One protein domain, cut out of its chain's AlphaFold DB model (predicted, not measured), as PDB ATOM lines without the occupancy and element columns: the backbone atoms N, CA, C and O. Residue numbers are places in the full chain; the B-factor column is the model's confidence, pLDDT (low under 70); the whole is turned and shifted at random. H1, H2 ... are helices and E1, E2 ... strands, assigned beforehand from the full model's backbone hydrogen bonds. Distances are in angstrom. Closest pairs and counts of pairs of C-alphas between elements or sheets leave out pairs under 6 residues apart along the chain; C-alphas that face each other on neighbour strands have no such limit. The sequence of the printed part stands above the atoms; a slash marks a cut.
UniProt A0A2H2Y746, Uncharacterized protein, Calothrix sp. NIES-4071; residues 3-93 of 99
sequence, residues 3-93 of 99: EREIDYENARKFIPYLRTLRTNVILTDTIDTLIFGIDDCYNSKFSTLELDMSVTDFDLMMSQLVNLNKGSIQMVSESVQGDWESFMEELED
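AT A GLANCE: This is residues 3 to 93 of the 99 residues of an uncharacterized protein of Calothrix sp. NIES-4071 (UniProt A0A2H2Y746). A compact, rounded cluster of short helices is built round one long helix, H3: H2 folds back beside it as a hairpin, H1 packs on its later part, and H4 crosses its early part. A small two-stranded ribbon, E1 and E2, packs on H3 through E2, while H5 and H6 lie away from H3, loosely joined to the other helices. The printed part has 91 residues with six named helices and two named strands, in the order E1 H1 H2 H3 E2 H4 H5 H6; the sheet, E1 - E2, is antiparallel and the class is mostly helix. The radius of gyration of the C-alphas is 12.1 A, and the spans are 32 by 28 by 22 A.

HOW THE PARTS SIT: E1, residues 3 to 5, is the antiparallel neighbour of E2, residues 48 to 51, with N 4 and O 49 3.0 A apart and N 49 and O 4 2.8 A apart, both within hydrogen-bond range. H3, residues 28 to 44, is the hub and touches three helices. H1, residues 8 to 13, touches residues 38 to 42 of H3 at a steep tilt of 51 degrees, opposite ways; the closest C-alphas, of Tyr 8 and Tyr 42, are 5.2 A apart. H2, residues 15 to 21, forms a helical hairpin with H3, touching its residues 31 to 35 at a shallow tilt of 1 degrees; the closest C-alphas are those of Ile 15 and Ile 35, 6.1 A. The closest C-alphas of H3 and E2, of Gly 37 and Leu 49, are 5.7 A apart. Residues 57 to 61 of H4, residues 55 to 67, touch residues 30 to 31 of H3, about perpendicular at 88 degrees; the closest C-alphas are those of Thr 30 and Asp 57, 6.8 A. Helix packing is mostly crossed, but only just: 1 of 3 touching pairs is at a shallow tilt. H5, residues 70 to 80, is close but not clearly touching H6, residues 84 to 92, with the closest C-alphas, of Ser 77 and Trp 84, 6.0 A apart. H6 is likewise close but not clearly touching H1, at Phe 87 and Ala 11, whose C-alphas are 6.0 A apart. H3 is apart from H5 and H6. Every O i to N i+4 pair is within hydrogen-bond range in H2, H3, H4 and H6; in H1 it is 1 of 2 and in H5 6 of 7.

IN THESE COORDINATES: E1 begins at C-alpha 3, (8.279, -35.585, -16.473). H3 runs 24.2 A from C-alpha 28 at (-8.433, -34.792, -5.782), H4 18.0 A, H5 15.7 A and H6 12.2 A, ending at C-alpha 92, (5.906, -45.402, -14.214).

THE WHOLE: The two C-alphas farthest apart, of Ser 44 and Gly 71, are 33.1 A apart. The printed part has no cut and no long link. The mean pLDDT of the printed part is 84.5; residues 23 to 27, 69 to 72 and 74 are under 70.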
ATOM      1  N   GLU A   3       8.395 -35.491 -15.017       89.94
ATOM      2  CA  GLU A   3       8.279 -35.585 -16.473       89.94
ATOM      3  C   GLU A   3       8.179 -37.058 -16.885       89.94
ATOM      4  O   GLU A   3       8.943 -37.897 -16.393       89.94
ATOM      5  N   ARG A   4       7.212 -37.378 -17.752       88.19
ATOM      6  CA  ARG A   4       6.957 -38.729 -18.284       88.19
ATOM      7  C   ARG A   4       6.751 -38.676 -19.791       88.19
ATOM      8  O   ARG A   4       6.232 -37.685 -20.297       88.19
ATOM      9  N   GLU A   5       7.159 -39.718 -20.505       91.44
ATOM     10  CA  GLU A   5       6.836 -39.869 -21.925       91.44
ATOM     11  C   GLU A   5       5.577 -40.728 -22.042       91.44
ATOM     12  O   GLU A   5       5.562 -41.860 -21.576       91.44
ATOM     13  N   ILE A   6       4.514 -40.171 -22.622       91.25
ATOM     14  CA  ILE A   6       3.201 -40.815 -22.706       91.25
ATOM     15  C   ILE A   6       2.653 -40.806 -24.136       91.25
ATOM     16  O   ILE A   6       2.862 -39.856 -24.905       91.25
ATOM     17  N   ASP A   7       1.848 -41.812 -24.468       93.25
ATOM     18  CA  ASP A   7       0.916 -41.742 -25.586       93.25
ATOM     19  C   ASP A   7      -0.285 -40.885 -25.164       93.25
ATOM     20  O   ASP A   7      -1.238 -41.336 -24.521       93.25
ATOM     21  N   TYR A   8      -0.256 -39.608 -25.549       91.25
ATOM     22  CA  TYR A   8      -1.317 -38.658 -25.221       91.25
ATOM     23  C   TYR A   8      -2.681 -39.022 -25.834       91.25
ATOM     24  O   TYR A   8      -3.716 -38.586 -25.315       91.25
ATOM     25  N   GLU A   9      -2.733 -39.796 -26.928       92.44
ATOM     26  CA  GLU A   9      -3.995 -40.256 -27.513       92.44
ATOM     27  C   GLU A   9      -4.609 -41.361 -26.658       92.44
ATOM     28  O   GLU A   9      -5.822 -41.360 -26.422       92.44
ATOM     29  N   ASN A  10      -3.777 -42.280 -26.166       91.62
ATOM     30  CA  ASN A  10      -4.197 -43.329 -25.251       91.62
ATOM     31  C   ASN A  10      -4.565 -42.759 -23.871       91.62
ATOM     32  O   ASN A  10      -5.681 -42.974 -23.392       91.62
ATOM     33  N   ALA A  11      -3.693 -41.941 -23.278       91.38
ATOM     34  CA  ALA A  11      -3.887 -41.329 -21.965       91.38
ATOM     35  C   ALA A  11      -5.186 -40.507 -21.880       91.38
ATOM     36  O   ALA A  11      -5.943 -40.607 -20.908       91.38
ATOM     37  N   ARG A  12      -5.518 -39.738 -22.930       93.50
ATOM     38  CA  ARG A  12      -6.741 -38.915 -22.957       93.50
ATOM     39  C   ARG A  12      -8.020 -39.735 -22.809       93.50
ATOM     40  O   ARG A  12      -8.997 -39.242 -22.235       93.50
ATOM     41  N   LYS A  13      -8.036 -40.980 -23.290       92.31
ATOM     42  CA  LYS A  13      -9.205 -41.869 -23.188       92.31
ATOM     43  C   LYS A  13      -9.561 -42.185 -21.738       92.31
ATOM     44  O   LYS A  13     -10.731 -42.417 -21.444       92.31
ATOM     45  N   PHE A  14      -8.594 -42.124 -20.823       89.88
ATOM     46  CA  PHE A  14      -8.795 -42.427 -19.408       89.88
ATOM     47  C   PHE A  14      -9.256 -41.231 -18.565       89.88
ATOM     48  O   PHE A  14      -9.711 -41.436 -17.439       89.88
ATOM     49  N   ILE A  15      -9.262 -39.998 -19.095       90.38
ATOM     50  CA  ILE A  15      -9.739 -38.803 -18.364       90.38
ATOM     51  C   ILE A  15     -11.142 -38.986 -17.752       90.38
ATOM     52  O   ILE A  15     -11.320 -38.640 -16.580       90.38
ATOM     53  N   PRO A  16     -12.160 -39.517 -18.465       88.38
ATOM     54  CA  PRO A  16     -13.476 -39.745 -17.873       88.38
ATOM     55  C   PRO A  16     -13.415 -40.650 -16.643       88.38
ATOM     56  O   PRO A  16     -14.098 -40.372 -15.661       88.38
ATOM     57  N   TYR A  17     -12.571 -41.685 -16.669       85.38
ATOM     58  CA  TYR A  17     -12.379 -42.587 -15.537       85.38
ATOM     59  C   TYR A  17     -11.652 -41.898 -14.380       85.38
ATOM     60  O   TYR A  17     -12.155 -41.925 -13.255       85.38
ATOM     61  N   LEU A  18     -10.553 -41.187 -14.651       87.12
ATOM     62  CA  LEU A  18      -9.823 -40.398 -13.649       87.12
ATOM     63  C   LEU A  18     -10.753 -39.402 -12.928       87.12
ATOM     64  O   LEU A  18     -10.735 -39.291 -11.702       87.12
ATOM     65  N   ARG A  19     -11.683 -38.767 -13.657       86.44
ATOM     66  CA  ARG A  19     -12.715 -37.890 -13.070       86.44
ATOM     67  C   ARG A  19     -13.684 -38.613 -12.133       86.44
ATOM     68  O   ARG A  19     -14.200 -37.980 -11.216       86.44
ATOM     69  N   THR A  20     -13.949 -39.906 -12.327       81.38
ATOM     70  CA  THR A  20     -14.759 -40.684 -11.370       81.38
ATOM     71  C   THR A  20     -13.994 -40.980 -10.081       81.38
ATOM     72  O   THR A  20     -14.578 -40.928  -8.997       81.38
ATOM     73  N   LEU A  21     -12.676 -41.196 -10.167       77.25
ATOM     74  CA  LEU A  21     -11.812 -41.420  -9.004       77.25
ATOM     75  C   LEU A  21     -11.723 -40.179  -8.109       77.25
ATOM     76  O   LEU A  21     -11.687 -40.313  -6.885       77.25
ATOM     77  N   ARG A  22     -11.831 -38.983  -8.706       71.94
ATOM     78  CA  ARG A  22     -11.935 -37.693  -8.003       71.94
ATOM     79  C   ARG A  22     -12.987 -37.695  -6.889       71.94
ATOM     80  O   ARG A  22     -12.790 -37.081  -5.850       71.94
ATOM     81  N   THR A  23     -14.109 -38.393  -7.083       64.38
ATOM     82  CA  THR A  23     -15.216 -38.406  -6.106       64.38
ATOM     83  C   THR A  23     -15.017 -39.344  -4.915       64.38
ATOM     84  O   THR A  23     -15.792 -39.266  -3.965       64.38
ATOM     85  N   ASN A  24     -13.993 -40.205  -4.930       59.56
ATOM     86  CA  ASN A  24     -13.819 -41.263  -3.930       59.56
ATOM     87  C   ASN A  24     -12.544 -41.140  -3.072       59.56
ATOM     88  O   ASN A  24     -12.342 -41.987  -2.202       59.56
ATOM     89  N   VAL A  25     -11.669 -40.142  -3.284       58.47
ATOM     90  CA  VAL A  25     -10.280 -40.215  -2.783       58.47
ATOM     91  C   VAL A  25      -9.693 -38.873  -2.298       58.47
ATOM     92  O   VAL A  25      -9.940 -37.816  -2.871       58.47
ATOM     93  N   ILE A  26      -8.821 -38.966  -1.281       57.81
ATOM     94  CA  ILE A  26      -7.918 -37.958  -0.661       57.81
ATOM     95  C   ILE A  26      -6.966 -37.243  -1.662       57.81
ATOM     96  O   ILE A  26      -6.245 -36.327  -1.290       57.81
ATOM     97  N   LEU A  27      -6.989 -37.619  -2.942       66.19
ATOM     98  CA  LEU A  27      -6.037 -37.233  -3.991       66.19
ATOM     99  C   LEU A  27      -6.680 -36.395  -5.108       66.19
ATOM    100  O   LEU A  27      -6.266 -36.457  -6.262       66.19
ATOM    101  N   THR A  28      -7.731 -35.632  -4.790       77.19
ATOM    102  CA  THR A  28      -8.433 -34.792  -5.782       77.19
ATOM    103  C   THR A  28      -7.458 -33.894  -6.546       77.19
ATOM    104  O   THR A  28      -7.509 -33.861  -7.771       77.19
ATOM    105  N   ASP A  29      -6.524 -33.261  -5.835       84.69
ATOM    106  CA  ASP A  29      -5.574 -32.323  -6.432       84.69
ATOM    107  C   ASP A  29      -4.560 -33.023  -7.353       84.69
ATOM    108  O   ASP A  29      -4.256 -32.511  -8.426       84.69
ATOM    109  N   THR A  30      -4.074 -34.221  -7.001       88.94
ATOM    110  CA  THR A  30      -3.093 -34.935  -7.837       88.94
ATOM    111  C   THR A  30      -3.724 -35.518  -9.096       88.94
ATOM    112  O   THR A  30      -3.137 -35.440 -10.174       88.94
ATOM    113  N   ILE A  31      -4.950 -36.037  -8.988       89.44
ATOM    114  CA  ILE A  31      -5.727 -36.497 -10.142       89.44
ATOM    115  C   ILE A  31      -6.076 -35.328 -11.063       89.44
ATOM    116  O   ILE A  31      -6.000 -35.478 -12.283       89.44
ATOM    117  N   ASP A  32      -6.426 -34.166 -10.505       90.31
ATOM    118  CA  ASP A  32      -6.677 -32.969 -11.302       90.31
ATOM    119  C   ASP A  32      -5.390 -32.547 -12.039       90.31
ATOM    120  O   ASP A  32      -5.441 -32.367 -13.255       90.31
ATOM    121  N   THR A  33      -4.225 -32.511 -11.375       92.12
ATOM    122  CA  THR A  33      -2.925 -32.246 -12.031       92.12
ATOM    123  C   THR A  33      -2.623 -33.238 -13.157       92.12
ATOM    124  O   THR A  33      -2.217 -32.817 -14.239       92.12
ATOM    125  N   LEU A  34      -2.868 -34.538 -12.954       92.25
ATOM    126  CA  LEU A  34      -2.691 -35.552 -13.999       92.25
ATOM    127  C   LEU A  34      -3.611 -35.303 -15.201       92.25
ATOM    128  O   LEU A  34      -3.162 -35.342 -16.344       92.25
ATOM    129  N   ILE A  35      -4.893 -35.016 -14.957       93.12
ATOM    130  CA  ILE A  35      -5.853 -34.705 -16.024       93.12
ATOM    131  C   ILE A  35      -5.409 -33.464 -16.800       93.12
ATOM    132  O   ILE A  35      -5.452 -33.487 -18.029       93.12
ATOM    133  N   PHE A  36      -4.978 -32.407 -16.104       93.69
ATOM    134  CA  PHE A  36      -4.483 -31.190 -16.744       93.69
ATOM    135  C   PHE A  36      -3.259 -31.466 -17.617       93.69
ATOM    136  O   PHE A  36      -3.243 -31.017 -18.760       93.69
ATOM    137  N   GLY A  37      -2.292 -32.241 -17.123       93.44
ATOM    138  CA  GLY A  37      -1.117 -32.630 -17.903       93.44
ATOM    139  C   GLY A  37      -1.494 -33.408 -19.167       93.44
ATOM    140  O   GLY A  37      -1.071 -33.049 -20.258       93.44
ATOM    141  N   ILE A  38      -2.369 -34.415 -19.055       93.88
ATOM    142  CA  ILE A  38      -2.829 -35.202 -20.215       93.88
ATOM    143  C   ILE A  38      -3.581 -34.318 -21.223       93.88
ATOM    144  O   ILE A  38      -3.409 -34.461 -22.439       93.88
ATOM    145  N   ASP A  39      -4.438 -33.414 -20.737       94.44
ATOM    146  CA  ASP A  39      -5.150 -32.459 -21.587       94.44
ATOM    147  C   ASP A  39      -4.161 -31.551 -22.342       94.44
ATOM    148  O   ASP A  39      -4.353 -31.319 -23.540       94.44
ATOM    149  N   ASP A  40      -3.106 -31.076 -21.680       93.25
ATOM    150  CA  ASP A  40      -2.074 -30.233 -22.285       93.25
ATOM    151  C   ASP A  40      -1.237 -30.986 -23.330       93.25
ATOM    152  O   ASP A  40      -1.122 -30.510 -24.464       93.25
ATOM    153  N   CYS A  41      -0.767 -32.203 -23.027       92.25
ATOM    154  CA  CYS A  41      -0.068 -33.078 -23.979       92.25
ATOM    155  C   CYS A  41      -0.888 -33.297 -25.253       92.25
ATOM    156  O   CYS A  41      -0.395 -33.137 -26.369       92.25
ATOM    157  N   TYR A  42      -2.181 -33.597 -25.104       92.44
ATOM    158  CA  TYR A  42      -3.060 -33.824 -26.248       92.44
ATOM    159  C   TYR A  42      -3.281 -32.559 -27.089       92.44
ATOM    160  O   TYR A  42      -3.274 -32.617 -28.320       92.44
ATOM    161  N   ASN A  43      -3.493 -31.411 -26.440       91.56
ATOM    162  CA  ASN A  43      -3.746 -30.148 -27.137       91.56
ATOM    163  C   ASN A  43      -2.494 -29.630 -27.860       91.56
ATOM    164  O   ASN A  43      -2.600 -29.053 -28.944       91.56
ATOM    165  N   SER A  44      -1.322 -29.849 -27.268       91.06
ATOM    166  CA  SER A  44      -0.025 -29.450 -27.812       91.06
ATOM    167  C   SER A  44       0.583 -30.485 -28.769       91.06
ATOM    168  O   SER A  44       1.445 -30.135 -29.576       91.06
ATOM    169  N   LYS A  45       0.078 -31.728 -28.745       90.38
ATOM    170  CA  LYS A  45       0.603 -32.907 -29.456       90.38
ATOM    171  C   LYS A  45       2.039 -33.261 -29.065       90.38
ATOM    172  O   LYS A  45       2.794 -33.777 -29.892       90.38
ATOM    173  N   PHE A  46       2.407 -32.981 -27.818       88.75
ATOM    174  CA  PHE A  46       3.662 -33.424 -27.222       88.75
ATOM    175  C   PHE A  46       3.437 -34.688 -26.394       88.75
ATOM    176  O   PHE A  46       2.416 -34.824 -25.725       88.75
ATOM    177  N   SER A  47       4.397 -35.610 -26.445       87.94
ATOM    178  CA  SER A  47       4.401 -36.829 -25.628       87.94
ATOM    179  C   SER A  47       4.954 -36.602 -24.222       87.94
ATOM    180  O   SER A  47       4.828 -37.475 -23.375       87.94
ATOM    181  N   THR A  48       5.552 -35.442 -23.943       90.44
ATOM    182  CA  THR A  48       6.072 -35.124 -22.611       90.44
ATOM    183  C   THR A  48       4.944 -34.649 -21.701       90.44
ATOM    184  O   THR A  48       4.371 -33.584 -21.919       90.44
ATOM    185  N   LEU A  49       4.639 -35.447 -20.681       90.50
ATOM    186  CA  LEU A  49       3.729 -35.129 -19.592       90.50
ATOM    187  C   LEU A  49       4.491 -34.452 -18.461       90.50
ATOM    188  O   LEU A  49       5.318 -35.084 -17.807       90.50
ATOM    189  N   GLU A  50       4.160 -33.192 -18.200       90.19
ATOM    190  CA  GLU A  50       4.703 -32.419 -17.086       90.19
ATOM    191  C   GLU A  50       3.688 -32.371 -15.937       90.19
ATOM    192  O   GLU A  50       2.573 -31.865 -16.081       90.19
ATOM    193  N   LEU A  51       4.068 -32.897 -14.772       90.31
ATOM    194  CA  LEU A  51       3.241 -32.896 -13.568       90.31
ATOM    195  C   LEU A  51       3.871 -32.004 -12.499       90.31
ATOM    196  O   LEU A  51       4.943 -32.296 -11.948       90.31
ATOM    197  N   ASP A  52       3.174 -30.919 -12.165       89.88
ATOM    198  CA  ASP A  52       3.540 -30.053 -11.046       89.88
ATOM    199  C   ASP A  52       3.006 -30.624  -9.724       89.88
ATOM    200  O   ASP A  52       1.953 -30.242  -9.214       89.88
ATOM    201  N   MET A  53       3.719 -31.621  -9.203       88.06
ATOM    202  CA  MET A  53       3.474 -32.214  -7.888       88.06
ATOM    203  C   MET A  53       4.765 -32.746  -7.260       88.06
ATOM    204  O   MET A  53       5.824 -32.801  -7.901       88.06
ATOM    205  N   SER A  54       4.684 -33.114  -5.979       89.31
ATOM    206  CA  SER A  54       5.787 -33.773  -5.283       89.31
ATOM    207  C   SER A  54       5.882 -35.250  -5.675       89.31
ATOM    208  O   SER A  54       4.882 -35.878  -6.015       89.31
ATOM    209  N   VAL A  55       7.084 -35.825  -5.576       87.12
ATOM    210  CA  VAL A  55       7.295 -37.267  -5.803       87.12
ATOM    211  C   VAL A  55       6.453 -38.101  -4.833       87.12
ATOM    212  O   VAL A  55       5.862 -39.090  -5.229       87.12
ATOM    213  N   THR A  56       6.303 -37.659  -3.580       88.31
ATOM    214  CA  THR A  56       5.470 -38.354  -2.586       88.31
ATOM    215  C   THR A  56       3.996 -38.403  -2.987       88.31
ATOM    216  O   THR A  56       3.349 -39.436  -2.826       88.31
ATOM    217  N   ASP A  57       3.465 -37.300  -3.513       88.25
ATOM    218  CA  ASP A  57       2.079 -37.227  -3.977       88.25
ATOM    219  C   ASP A  57       1.863 -38.080  -5.231       88.25
ATOM    220  O   ASP A  57       0.836 -38.753  -5.365       88.25
ATOM    221  N   PHE A  58       2.859 -38.097  -6.118       89.06
ATOM    222  CA  PHE A  58       2.879 -38.940  -7.305       89.06
ATOM    223  C   PHE A  58       2.919 -40.431  -6.958       89.06
ATOM    224  O   PHE A  58       2.073 -41.183  -7.431       89.06
ATOM    225  N   ASP A  59       3.822 -40.855  -6.071       87.12
ATOM    226  CA  ASP A  59       3.933 -42.246  -5.617       87.12
ATOM    227  C   ASP A  59       2.633 -42.719  -4.954       87.12
ATOM    228  O   ASP A  59       2.177 -43.848  -5.162       87.12
ATOM    229  N   LEU A  60       1.998 -41.843  -4.167       86.44
ATOM    230  CA  LEU A  60       0.722 -42.131  -3.524       86.44
ATOM    231  C   LEU A  60      -0.405 -42.289  -4.556       86.44
ATOM    232  O   LEU A  60      -1.214 -43.211  -4.434       86.44
ATOM    233  N   MET A  61      -0.436 -41.431  -5.581       87.88
ATOM    234  CA  MET A  61      -1.361 -41.543  -6.712       87.88
ATOM    235  C   MET A  61      -1.133 -42.842  -7.489       87.88
ATOM    236  O   MET A  61      -2.080 -43.607  -7.667       87.88
ATOM    237  N   MET A  62       0.107 -43.140  -7.878       86.88
ATOM    238  CA  MET A  62       0.467 -44.359  -8.604       86.88
ATOM    239  C   MET A  62       0.096 -45.614  -7.823       86.88
ATOM    240  O   MET A  62      -0.573 -46.500  -8.354       86.88
ATOM    241  N   SER A  63       0.430 -45.667  -6.531       84.75
ATOM    242  CA  SER A  63       0.068 -46.791  -5.667       84.75
ATOM    243  C   SER A  63      -1.441 -47.030  -5.647       84.75
ATOM    244  O   SER A  63      -1.894 -48.174  -5.662       84.75
ATOM    245  N   GLN A  64      -2.245 -45.968  -5.641       81.81
ATOM    246  CA  GLN A  64      -3.693 -46.116  -5.688       81.81
ATOM    247  C   GLN A  64      -4.188 -46.560  -7.058       81.81
ATOM    248  O   GLN A  64      -4.996 -47.482  -7.101       81.81
ATOM    249  N   LEU A  65      -3.685 -45.975  -8.146       83.12
ATOM    250  CA  LEU A  65      -4.044 -46.371  -9.510       83.12
ATOM    251  C   LEU A  65      -3.748 -47.857  -9.770       83.12
ATOM    252  O   LEU A  65      -4.593 -48.555 -10.326       83.12
ATOM    253  N   VAL A  66      -2.614 -48.365  -9.275       81.56
ATOM    254  CA  VAL A  66      -2.245 -49.793  -9.328       81.56
ATOM    255  C   VAL A  66      -3.166 -50.663  -8.464       81.56
ATOM    256  O   VAL A  66      -3.519 -51.778  -8.850       81.56
ATOM    257  N   ASN A  67      -3.560 -50.174  -7.287       77.06
ATOM    258  CA  ASN A  67      -4.401 -50.916  -6.342       77.06
ATOM    259  C   ASN A  67      -5.900 -50.881  -6.683       77.06
ATOM    260  O   ASN A  67      -6.687 -51.583  -6.035       77.06
ATOM    261  N   LEU A  68      -6.325 -50.099  -7.682       73.25
ATOM    262  CA  LEU A  68      -7.693 -50.160  -8.184       73.25
ATOM    263  C   LEU A  68      -7.955 -51.570  -8.725       73.25
ATOM    264  O   LEU A  68      -7.195 -52.133  -9.506       73.25
ATOM    265  N   ASN A  69      -9.029 -52.178  -8.227       57.47
ATOM    266  CA  ASN A  69      -9.370 -53.582  -8.430       57.47
ATOM    267  C   ASN A  69      -9.254 -53.984  -9.917       57.47
ATOM    268  O   ASN A  69      -9.955 -53.424 -10.761       57.47
ATOM    269  N   LYS A  70      -8.411 -54.980 -10.235       59.66
ATOM    270  CA  LYS A  70      -8.111 -55.427 -11.614       59.66
ATOM    271  C   LYS A  70      -9.359 -55.708 -12.468       59.66
ATOM    272  O   LYS A  70      -9.328 -55.517 -13.678       59.66
ATOM    273  N   GLY A  71     -10.475 -56.106 -11.845       59.19
ATOM    274  CA  GLY A  71     -11.753 -56.313 -12.541       59.19
ATOM    275  C   GLY A  71     -12.439 -55.026 -13.024       59.19
ATOM    276  O   GLY A  71     -13.107 -55.039 -14.053       59.19
ATOM    277  N   SER A  72     -12.267 -53.904 -12.320       67.69
ATOM    278  CA  SER A  72     -12.813 -52.601 -12.721       67.69
ATOM    279  C   SER A  72     -12.031 -51.998 -13.885       67.69
ATOM    280  O   SER A  72     -12.624 -51.389 -14.768       67.69
ATOM    281  N   ILE A  73     -10.716 -52.218 -13.911       72.06
ATOM    282  CA  ILE A  73      -9.812 -51.691 -14.936       72.06
ATOM    283  C   ILE A  73     -10.099 -52.314 -16.306       72.06
ATOM    284  O   ILE A  73     -10.214 -51.585 -17.284       72.06
ATOM    285  N   GLN A  74     -10.306 -53.633 -16.383       69.75
ATOM    286  CA  GLN A  74     -10.605 -54.295 -17.659       69.75
ATOM    287  C   GLN A  74     -11.892 -53.749 -18.305       69.75
ATOM    288  O   GLN A  74     -11.914 -53.449 -19.497       69.75
ATOM    289  N   MET A  75     -12.937 -53.523 -17.499       75.06
ATOM    290  CA  MET A  75     -14.183 -52.904 -17.969       75.06
ATOM    291  C   MET A  75     -13.982 -51.452 -18.427       75.06
ATOM    292  O   MET A  75     -14.622 -51.014 -19.383       75.06
ATOM    293  N   VAL A  76     -13.106 -50.696 -17.756       77.62
ATOM    294  CA  VAL A  76     -12.773 -49.317 -18.136       77.62
ATOM    295  C   VAL A  76     -12.046 -49.301 -19.474       77.62
ATOM    296  O   VAL A  76     -12.518 -48.610 -20.374       77.62
ATOM    297  N   SER A  77     -10.982 -50.092 -19.637       78.00
ATOM    298  CA  SER A  77     -10.204 -50.192 -20.880       78.00
ATOM    299  C   SER A  77     -11.082 -50.540 -22.082       78.00
ATOM    300  O   SER A  77     -11.011 -49.875 -23.114       78.00
ATOM    301  N   GLU A  78     -11.992 -51.509 -21.924       78.56
ATOM    302  CA  GLU A  78     -12.970 -51.869 -22.956       78.56
ATOM    303  C   GLU A  78     -13.945 -50.721 -23.260       78.56
ATOM    304  O   GLU A  78     -14.242 -50.447 -24.423       78.56
ATOM    305  N   SER A  79     -14.424 -50.021 -22.225       82.56
ATOM    306  CA  SER A  79     -15.387 -48.925 -22.387       82.56
ATOM    307  C   SER A  79     -14.798 -47.693 -23.076       82.56
ATOM    308  O   SER A  79     -15.494 -47.048 -23.864       82.56
ATOM    309  N   VAL A  80     -13.529 -47.374 -22.808       83.25
ATOM    310  CA  VAL A  80     -12.844 -46.204 -23.382       83.25
ATOM    311  C   VAL A  80     -12.006 -46.549 -24.614       83.25
ATOM    312  O   VAL A  80     -11.466 -45.644 -25.246       83.25
ATOM    313  N   GLN A  81     -11.919 -47.835 -24.980       85.19
ATOM    314  CA  GLN A  81     -11.072 -48.353 -26.063       85.19
ATOM    315  C   GLN A  81      -9.607 -47.891 -25.934       85.19
ATOM    316  O   GLN A  81      -8.976 -47.467 -26.912       85.19
ATOM    317  N   GLY A  82      -9.093 -47.908 -24.705       86.12
ATOM    318  CA  GLY A  82      -7.724 -47.530 -24.354       86.12
ATOM    319  C   GLY A  82      -6.963 -48.703 -23.744       86.12
ATOM    320  O   GLY A  82      -7.575 -49.652 -23.251       86.12
ATOM    321  N   ASP A  83      -5.638 -48.613 -23.756       90.00
ATOM    322  CA  ASP A  83      -4.743 -49.575 -23.119       90.00
ATOM    323  C   ASP A  83      -4.284 -49.043 -21.757       90.00
ATOM    324  O   ASP A  83      -3.475 -48.119 -21.670       90.00
ATOM    325  N   TRP A  84      -4.867 -49.581 -20.684       87.88
ATOM    326  CA  TRP A  84      -4.540 -49.141 -19.327       87.88
ATOM    327  C   TRP A  84      -3.168 -49.636 -18.885       87.88
ATOM    328  O   TRP A  84      -2.511 -48.961 -18.101       87.88
ATOM    329  N   GLU A  85      -2.750 -50.810 -19.355       87.44
ATOM    330  CA  GLU A  85      -1.460 -51.382 -18.981       87.44
ATOM    331  C   GLU A  85      -0.344 -50.510 -19.552       87.44
ATOM    332  O   GLU A  85       0.468 -50.010 -18.778       87.44
ATOM    333  N   SER A  86      -0.414 -50.174 -20.846       88.94
ATOM    334  CA  SER A  86       0.535 -49.238 -21.462       88.94
ATOM    335  C   SER A  86       0.505 -47.853 -20.816       88.94
ATOM    336  O   SER A  86       1.554 -47.298 -20.525       88.94
ATOM    337  N   PHE A  87      -0.680 -47.307 -20.509       90.19
ATOM    338  CA  PHE A  87      -0.777 -46.008 -19.827       90.19
ATOM    339  C   PHE A  87      -0.095 -46.007 -18.447       90.19
ATOM    340  O   PHE A  87       0.535 -45.022 -18.066       90.19
ATOM    341  N   MET A  88      -0.223 -47.095 -17.685       89.06
ATOM    342  CA  MET A  88       0.421 -47.214 -16.376       89.06
ATOM    343  C   MET A  88       1.932 -47.420 -16.490       89.06
ATOM    344  O   MET A  88       2.660 -46.832 -15.693       89.06
ATOM    345  N   GLU A  89       2.393 -48.207 -17.465       88.44
ATOM    346  CA  GLU A  89       3.821 -48.381 -17.757       88.44
ATOM    347  C   GLU A  89       4.471 -47.042 -18.140       88.44
ATOM    348  O   GLU A  89       5.475 -46.663 -17.549       88.44
ATOM    349  N   GLU A  90       3.848 -46.273 -19.036       90.25
ATOM    350  CA  GLU A  90       4.311 -44.940 -19.459       90.25
ATOM    351  C   GLU A  90       4.368 -43.930 -18.300       90.25
ATOM    352  O   GLU A  90       5.256 -43.080 -18.232       90.25
ATOM    353  N   LEU A  91       3.419 -44.005 -17.361       85.81
ATOM    354  CA  LEU A  91       3.446 -43.172 -16.160       85.81
ATOM    355  C   LEU A  91       4.544 -43.591 -15.174       85.81
ATOM    356  O   LEU A  91       5.078 -42.742 -14.457       85.81
ATOM    357  N   GLU A  92       4.862 -44.881 -15.095       84.56
ATOM    358  CA  GLU A  92       5.906 -45.402 -14.214       84.56
ATOM    359  C   GLU A  92       7.312 -45.130 -14.772       84.56
ATOM    360  O   GLU A  92       8.205 -44.769 -13.998       84.56
ATOM    361  N   ASP A  93       7.493 -45.218 -16.093       79.06
ATOM    362  CA  ASP A  93       8.783 -45.033 -16.759       79.06
ATOM    363  C   ASP A  93       9.270 -43.577 -16.678       79.06
ATOM    364  O   ASP A  93       8.720 -42.642 -17.266       79.06
TER     365      ASP A  93